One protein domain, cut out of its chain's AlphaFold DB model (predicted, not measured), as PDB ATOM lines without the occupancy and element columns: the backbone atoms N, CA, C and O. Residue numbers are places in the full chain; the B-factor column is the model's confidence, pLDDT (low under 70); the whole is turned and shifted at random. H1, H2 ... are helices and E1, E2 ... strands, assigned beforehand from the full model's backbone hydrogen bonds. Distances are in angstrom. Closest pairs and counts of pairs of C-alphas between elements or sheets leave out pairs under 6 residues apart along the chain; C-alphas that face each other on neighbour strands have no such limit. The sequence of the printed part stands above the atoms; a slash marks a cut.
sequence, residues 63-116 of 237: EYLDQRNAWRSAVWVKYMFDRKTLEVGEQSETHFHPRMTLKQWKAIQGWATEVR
ATOM      1  N   GLU A  63    -138.892  44.305 -20.498       92.81
ATOM      2  CA  GLU A  63    -137.574  44.605 -21.065       92.81
ATOM      3  C   GLU A  63    -136.429  43.963 -20.270       92.81
ATOM      4  O   GLU A  63    -136.553  43.600 -19.103       92.81
ATOM      5  N   TYR A  64    -135.283  43.835 -20.932       92.19
ATOM      6  CA  TYR A  64    -134.004  43.520 -20.307       92.19
ATOM      7  C   TYR A  64    -132.908  44.397 -20.924       92.19
ATOM      8  O   TYR A  64    -133.013  44.837 -22.076       92.19
ATOM      9  N   LEU A  65    -131.849  44.652 -20.160       92.62
ATOM     10  CA  LEU A  65    -130.668  45.368 -20.631       92.62
ATOM     11  C   LEU A  65    -129.618  44.352 -21.097       92.62
ATOM     12  O   LEU A  65    -129.224  43.468 -20.336       92.62
ATOM     13  N   ASP A  66    -129.192  44.439 -22.358       90.19
ATOM     14  CA  ASP A  66    -128.160  43.544 -22.891       90.19
ATOM     15  C   ASP A  66    -126.733  44.007 -22.528       90.19
ATOM     16  O   ASP A  66    -126.501  45.126 -22.074       90.19
ATOM     17  N   GLN A  67    -125.742  43.138 -22.755       88.62
ATOM     18  CA  GLN A  67    -124.329  43.410 -22.438       88.62
ATOM     19  C   GLN A  67    -123.708  44.560 -23.248       88.62
ATOM     20  O   GLN A  67    -122.598  44.988 -22.947       88.62
ATOM     21  N   ARG A  68    -124.391  45.064 -24.281       88.81
ATOM     22  CA  ARG A  68    -123.960  46.235 -25.056       88.81
ATOM     23  C   ARG A  68    -124.629  47.511 -24.558       88.81
ATOM     24  O   ARG A  68    -124.624  48.507 -25.277       88.81
ATOM     25  N   ASN A  69    -125.214  47.469 -23.361       91.69
ATOM     26  CA  ASN A  69    -125.957  48.570 -22.771       91.69
ATOM     27  C   ASN A  69    -127.160  48.995 -23.638       91.69
ATOM     28  O   ASN A  69    -127.451  50.181 -23.779       91.69
ATOM     29  N   ALA A  70    -127.847  48.029 -24.264       91.69
ATOM     30  CA  ALA A  70    -129.035  48.295 -25.071       91.69
ATOM     31  C   ALA A  70    -130.291  47.658 -24.464       91.69
ATOM     32  O   ALA A  70    -130.346  46.450 -24.227       91.69
ATOM     33  N   TRP A  71    -131.327  48.477 -24.260       92.44
ATOM     34  CA  TRP A  71    -132.645  48.017 -23.823       92.44
ATOM     35  C   TRP A  71    -133.349  47.225 -24.927       92.44
ATOM     36  O   TRP A  71    -133.617  47.720 -26.032       92.44
ATOM     37  N   ARG A  72    -133.690  45.979 -24.618       90.25
ATOM     38  CA  ARG A  72    -134.326  45.021 -25.522       90.25
ATOM     39  C   ARG A  72    -135.677  44.618 -24.952       90.25
ATOM     40  O   ARG A  72    -135.834  44.510 -23.743       90.25
ATOM     41  N   SER A  73    -136.639  44.382 -25.839       88.25
ATOM     42  CA  SER A  73    -137.917  43.811 -25.424       88.25
ATOM     43  C   SER A  73    -137.806  42.289 -25.392       88.25
ATOM     44  O   SER A  73    -137.329  41.689 -26.359       88.25
ATOM     45  N   ALA A  74    -138.241  41.681 -24.293       88.88
ATOM     46  CA  ALA A  74    -138.501  40.253 -24.191       88.88
ATOM     47  C   ALA A  74    -139.948  40.000 -24.641       88.88
ATOM     48  O   ALA A  74    -140.868  39.849 -23.837       88.88
ATOM     49  N   VAL A  75    -140.160  40.040 -25.957       86.81
ATOM     50  CA  VAL A  75    -141.472  39.760 -26.556       86.81
ATOM     51  C   VAL A  75    -141.749  38.261 -26.594       86.81
ATOM     52  O   VAL A  75    -140.828  37.453 -26.669       86.81
ATOM     53  N   TRP A  76    -143.025  37.897 -26.616       91.06
ATOM     54  CA  TRP A  76    -143.470  36.521 -26.806       91.06
ATOM     55  C   TRP A  76    -143.570  36.184 -28.297       91.06
ATOM     56  O   TRP A  76    -144.141  36.957 -29.068       91.06
ATOM     57  N   VAL A  77    -143.043  35.027 -28.700       91.00
ATOM     58  CA  VAL A  77    -143.409  34.370 -29.968       91.00
ATOM     59  C   VAL A  77    -144.812  33.798 -29.827       91.00
ATOM     60  O   VAL A  77    -145.665  33.990 -30.691       91.00
ATOM     61  N   LYS A  78    -145.049  33.144 -28.690       90.81
ATOM     62  CA  LYS A  78    -146.328  32.575 -28.298       90.81
ATOM     63  C   LYS A  78    -146.528  32.833 -26.816       90.81
ATOM     64  O   LYS A  78    -145.646  32.530 -26.019       90.81
ATOM     65  N   TYR A  79    -147.672  33.396 -26.453       91.94
ATOM     66  CA  TYR A  79    -148.051  33.563 -25.058       91.94
ATOM     67  C   TYR A  79    -149.368  32.862 -24.798       91.94
ATOM     68  O   TYR A  79    -150.352  33.101 -25.498       91.94
ATOM     69  N   MET A  80    -149.377  32.015 -23.781       92.06
ATOM     70  CA  MET A  80    -150.568  31.355 -23.285       92.06
ATOM     71  C   MET A  80    -150.542  31.389 -21.767       92.06
ATOM     72  O   MET A  80    -149.480  31.400 -21.149       92.06
ATOM     73  N   PHE A  81    -151.715  31.376 -21.163       93.38
ATOM     74  CA  PHE A  81    -151.854  31.230 -19.726       93.38
ATOM     75  C   PHE A  81    -153.153  30.488 -19.439       93.38
ATOM     76  O   PHE A  81    -154.102  30.551 -20.233       93.38
ATOM     77  N   ASP A  82    -153.186  29.773 -18.325       91.25
ATOM     78  CA  ASP A  82    -154.409  29.152 -17.843       91.25
ATOM     79  C   ASP A  82    -155.276  30.229 -17.180       91.25
ATOM     80  O   ASP A  82    -154.839  30.930 -16.272       91.25
ATOM     81  N   ARG A  83    -156.518  30.404 -17.642       89.62
ATOM     82  CA  ARG A  83    -157.408  31.454 -17.117       89.62
ATOM     83  C   ARG A  83    -157.925  31.177 -15.702       89.62
ATOM     84  O   ARG A  83    -158.470  32.084 -15.088       89.62
ATOM     85  N   LYS A  84    -157.809  29.943 -15.211       88.25
ATOM     86  CA  LYS A  84    -158.210  29.535 -13.861       88.25
ATOM     87  C   LYS A  84    -157.042  29.651 -12.889       88.25
ATOM     88  O   LYS A  84    -157.210  30.250 -11.832       88.25
ATOM     89  N   THR A  85    -155.873  29.098 -13.224       91.19
ATOM     90  CA  THR A  85    -154.699  29.159 -12.328       91.19
ATOM     91  C   THR A  85    -153.958  30.490 -12.439       91.19
ATOM     92  O   THR A  85    -153.351  30.943 -11.467       91.19
ATOM     93  N   LEU A  86    -154.091  31.166 -13.587       93.06
ATOM     94  CA  LEU A  86    -153.411  32.414 -13.947       93.06
ATOM     95  C   LEU A  86    -151.888  32.268 -14.109       93.06
ATOM     96  O   LEU A  86    -151.143  33.256 -14.082       93.06
ATOM     97  N   GLU A  87    -151.439  31.032 -14.311       93.62
ATOM     98  CA  GLU A  87    -150.055  30.663 -14.587       93.62
ATOM     99  C   GLU A  87    -149.767  30.695 -16.087       93.62
ATOM    100  O   GLU A  87    -150.642  30.454 -16.925       93.62
ATOM    101  N   VAL A  88    -148.517  30.998 -16.433       93.50
ATOM    102  CA  VAL A  88    -148.053  30.981 -17.821       93.50
ATOM    103  C   VAL A  88    -148.008  29.534 -18.309       93.50
ATOM    104  O   VAL A  88    -147.455  28.661 -17.653       93.50
ATOM    105  N   GLY A  89    -148.600  29.269 -19.473       92.50
ATOM    106  CA  GLY A  89    -148.678  27.915 -20.013       92.50
ATOM    107  C   GLY A  89    -147.327  27.428 -20.536       92.50
ATOM    108  O   GLY A  89    -146.586  28.207 -21.136       92.50
ATOM    109  N   GLU A  90    -147.062  26.127 -20.407       90.12
ATOM    110  CA  GLU A  90    -145.775  25.488 -20.741       90.12
ATOM    111  C   GLU A  90    -145.306  25.708 -22.189       90.12
ATOM    112  O   GLU A  90    -144.110  25.752 -22.455       90.12
ATOM    113  N   GLN A  91    -146.229  25.875 -23.145       92.62
ATOM    114  CA  GLN A  91    -145.858  26.146 -24.545       92.62
ATOM    115  C   GLN A  91    -145.658  27.641 -24.842       92.62
ATOM    116  O   GLN A  91    -145.615  28.035 -26.011       92.62
ATOM    117  N   SER A  92    -145.623  28.496 -23.820       95.25
ATOM    118  CA  SER A  92    -145.286  29.907 -23.996       95.25
ATOM    119  C   SER A  92    -143.798  30.047 -24.273       95.25
ATOM    120  O   SER A  92    -142.971  29.438 -23.605       95.25
ATOM    121  N   GLU A  93    -143.447  30.880 -25.242       95.56
ATOM    122  CA  GLU A  93    -142.072  31.024 -25.703       95.56
ATOM    123  C   GLU A  93    -141.736  32.494 -25.937       95.56
ATOM    124  O   GLU A  93    -142.409  33.206 -26.693       95.56
ATOM    125  N   THR A  94    -140.671  32.945 -25.288       94.94
ATOM    126  CA  THR A  94    -140.061  34.252 -25.504       94.94
ATOM    127  C   THR A  94    -139.203  34.241 -26.763       94.94
ATOM    128  O   THR A  94    -138.540  33.263 -27.105       94.94
ATOM    129  N   HIS A  95    -139.187  35.363 -27.471       92.81
ATOM    130  CA  HIS A  95    -138.417  35.511 -28.692       92.81
ATOM    131  C   HIS A  95    -136.913  35.460 -28.422       92.81
ATOM    132  O   HIS A  95    -136.359  36.286 -27.690       92.81
ATOM    133  N   PHE A  96    -136.236  34.529 -29.095       93.44
ATOM    134  CA  PHE A  96    -134.785  34.456 -29.099       93.44
ATOM    135  C   PHE A  96    -134.196  35.542 -30.009       93.44
ATOM    136  O   PHE A  96    -134.035  35.369 -31.217       93.44
ATOM    137  N   HIS A  97    -133.883  36.695 -29.419       91.44
ATOM    138  CA  HIS A  97    -133.322  37.816 -30.163       91.44
ATOM    139  C   HIS A  97    -131.933  37.452 -30.738       91.44
ATOM    140  O   HIS A  97    -131.105  36.929 -29.990       91.44
ATOM    141  N   PRO A  98    -131.580  37.837 -31.987       90.69
ATOM    142  CA  PRO A  98    -130.321  37.441 -32.654       90.69
ATOM    143  C   PRO A  98    -129.009  37.827 -31.950       90.69
ATOM    144  O   PRO A  98    -127.925  37.441 -32.373       90.69
ATOM    145  N   ARG A  99    -129.091  38.659 -30.909       89.25
ATOM    146  CA  ARG A  99    -127.948  39.098 -30.092       89.25
ATOM    147  C   ARG A  99    -127.928  38.508 -28.683       89.25
ATOM    148  O   ARG A  99    -127.038  38.847 -27.913       89.25
ATOM    149  N   MET A 100    -128.908  37.684 -28.330       92.25
ATOM    150  CA  MET A 100    -128.849  36.892 -27.110       92.25
ATOM    151  C   MET A 100    -127.963  35.668 -27.357       92.25
ATOM    152  O   MET A 100    -127.955  35.085 -28.438       92.25
ATOM    153  N   THR A 101    -127.254  35.237 -26.324       92.69
ATOM    154  CA  THR A 101    -126.728  33.872 -26.251       92.69
ATOM    155  C   THR A 101    -127.844  32.907 -25.859       92.69
ATOM    156  O   THR A 101    -128.813  33.301 -25.208       92.69
ATOM    157  N   LEU A 102    -127.680  31.616 -26.162       95.06
ATOM    158  CA  LEU A 102    -128.630  30.590 -25.725       95.06
ATOM    159  C   LEU A 102    -128.805  30.579 -24.197       95.06
ATOM    160  O   LEU A 102    -129.910  30.385 -23.706       95.06
ATOM    161  N   LYS A 103    -127.727  30.822 -23.438       95.44
ATOM    162  CA  LYS A 103    -127.778  30.902 -21.970       95.44
ATOM    163  C   LYS A 103    -128.659  32.062 -21.497       95.44
ATOM    164  O   LYS A 103    -129.470  31.872 -20.599       95.44
ATOM    165  N   GLN A 104    -128.509  33.240 -22.104       94.06
ATOM    166  CA  GLN A 104    -129.340  34.405 -21.781       94.06
ATOM    167  C   GLN A 104    -130.803  34.153 -22.124       94.06
ATOM    168  O   GLN A 104    -131.665  34.419 -21.295       94.06
ATOM    169  N   TRP A 105    -131.077  33.603 -23.308       95.25
ATOM    170  CA  TRP A 105    -132.444  33.278 -23.698       95.25
ATOM    171  C   TRP A 105    -133.072  32.246 -22.756       95.25
ATOM    172  O   TRP A 105    -134.153  32.503 -22.250       95.25
ATOM    173  N   LYS A 106    -132.378  31.148 -22.421       96.38
ATOM    174  CA  LYS A 106    -132.879  30.149 -21.457       96.38
ATOM    175  C   LYS A 106    -133.193  30.761 -20.091       96.38
ATOM    176  O   LYS A 106    -134.199  30.408 -19.490       96.38
ATOM    177  N   ALA A 107    -132.352  31.680 -19.613       95.44
ATOM    178  CA  ALA A 107    -132.590  32.376 -18.351       95.44
ATOM    179  C   ALA A 107    -133.814  33.304 -18.426       95.44
ATOM    180  O   ALA A 107    -134.638  33.294 -17.519       95.44
ATOM    181  N   ILE A 108    -133.959  34.072 -19.513       95.19
ATOM    182  CA  ILE A 108    -135.122  34.945 -19.734       95.19
ATOM    183  C   ILE A 108    -136.398  34.119 -19.881       95.19
ATOM    184  O   ILE A 108    -137.401  34.456 -19.264       95.19
ATOM    185  N   GLN A 109    -136.356  33.038 -20.659       95.81
ATOM    186  CA  GLN A 109    -137.464  32.113 -20.851       95.81
ATOM    187  C   GLN A 109    -137.907  31.517 -19.515       95.81
ATOM    188  O   GLN A 109    -139.075  31.639 -19.174       95.81
ATOM    189  N   GLY A 110    -136.973  30.956 -18.739       95.88
ATOM    190  CA  GLY A 110    -137.280  30.392 -17.424       95.88
ATOM    191  C   GLY A 110    -137.819  31.441 -16.452       95.88
ATOM    192  O   GLY A 110    -138.807  31.204 -15.777       95.88
ATOM    193  N   TRP A 111    -137.255  32.651 -16.429       95.19
ATOM    194  CA  TRP A 111    -137.839  33.746 -15.647       95.19
ATOM    195  C   TRP A 111    -139.278  34.064 -16.088       95.19
ATOM    196  O   TRP A 111    -140.164  34.275 -15.260       95.19
ATOM    197  N   ALA A 112    -139.517  34.096 -17.399       94.94
ATOM    198  CA  ALA A 112    -140.803  34.456 -17.973       94.94
ATOM    199  C   ALA A 112    -141.898  33.414 -17.728       94.94
ATOM    200  O   ALA A 112    -143.052  33.814 -17.577       94.94
ATOM    201  N   THR A 113    -141.561  32.122 -17.725       94.25
ATOM    202  CA  THR A 113    -142.532  31.028 -17.571       94.25
ATOM    203  C   THR A 113    -142.631  30.497 -16.150       94.25
ATOM    204  O   THR A 113    -143.727  30.141 -15.741       94.25
ATOM    205  N   GLU A 114    -141.535  30.496 -15.388       93.31
ATOM    206  CA  GLU A 114    -141.496  29.855 -14.065       93.31
ATOM    207  C   GLU A 114    -141.699  30.834 -12.906       93.31
ATOM    208  O   GLU A 114    -142.065  30.419 -11.811       93.31
ATOM    209  N   VAL A 115    -141.427  32.130 -13.107       92.75
ATOM    210  CA  VAL A 115    -141.504  33.118 -12.013       92.75
ATOM    211  C   VAL A 115    -142.636  34.116 -12.198       92.75
ATOM    212  O   VAL A 115    -143.267  34.543 -11.231       92.75
ATOM    213  N   ARG A 116    -142.922  34.512 -13.439       93.50
ATOM    214  CA  ARG A 116    -144.003  35.461 -13.710       93.50
ATOM    215  C   ARG A 116    -145.349  34.747 -13.769       93.50
ATOM    216  O   ARG A 116    -145.491  33.700 -14.386       93.50
TER     217      ARG A 116
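Overview. This is residues 63 to 116 of the 237 residues of an uncharacterized protein of Saprospirales bacterium (UniProt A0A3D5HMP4). What shape is this? It is a rod: the small hairpin of E1 and E2 runs on through E3 into a long loop that folds back to E3, and H1 lies alongside. What makes it up? The 54 printed residues, under half in named elements, hold E1, E2, E3 and H1 in that order, a mixed class; sheet E1 - E2 is antiparallel. How large is it? It is only just compact, close to loose, with a radius of gyration of the C-alphas of 11.9 A and spans of 40 by 16 by 15 A.

Along the chain. Where are the strands? E1 is residues 63 to 65, 7.0 A long, from C-alpha 63 at (-137.574, 44.605, -21.065); E2 is 71 to 74, 9.7 A; E3 is 76 to 78, 5.1 A. Where is the helix? H1, residues 102 to 115, is 19.0 A long, ending at C-alpha 115 (-141.504, 33.118, -12.013).

Arrangement. How do E1 and E2 pair? This hairpin is antiparallel at 137 degrees, with N 64 and O 72 within hydrogen-bond range at 2.9 A. And E3? It pairs with no named strand, but antiparallel with residues 93 to 94. Where is H1? Its closest C-alpha to E2 is Ile 108, 7.7 A from that of Ala 74; every O i to N i+4 pair is within hydrogen-bond range.

Size, cuts and confidence. Which link is long? E3 to H1, residues 79 to 101. Any cut or low confidence? The printed part has no cut, and no printed residue is under 70 in pLDDT.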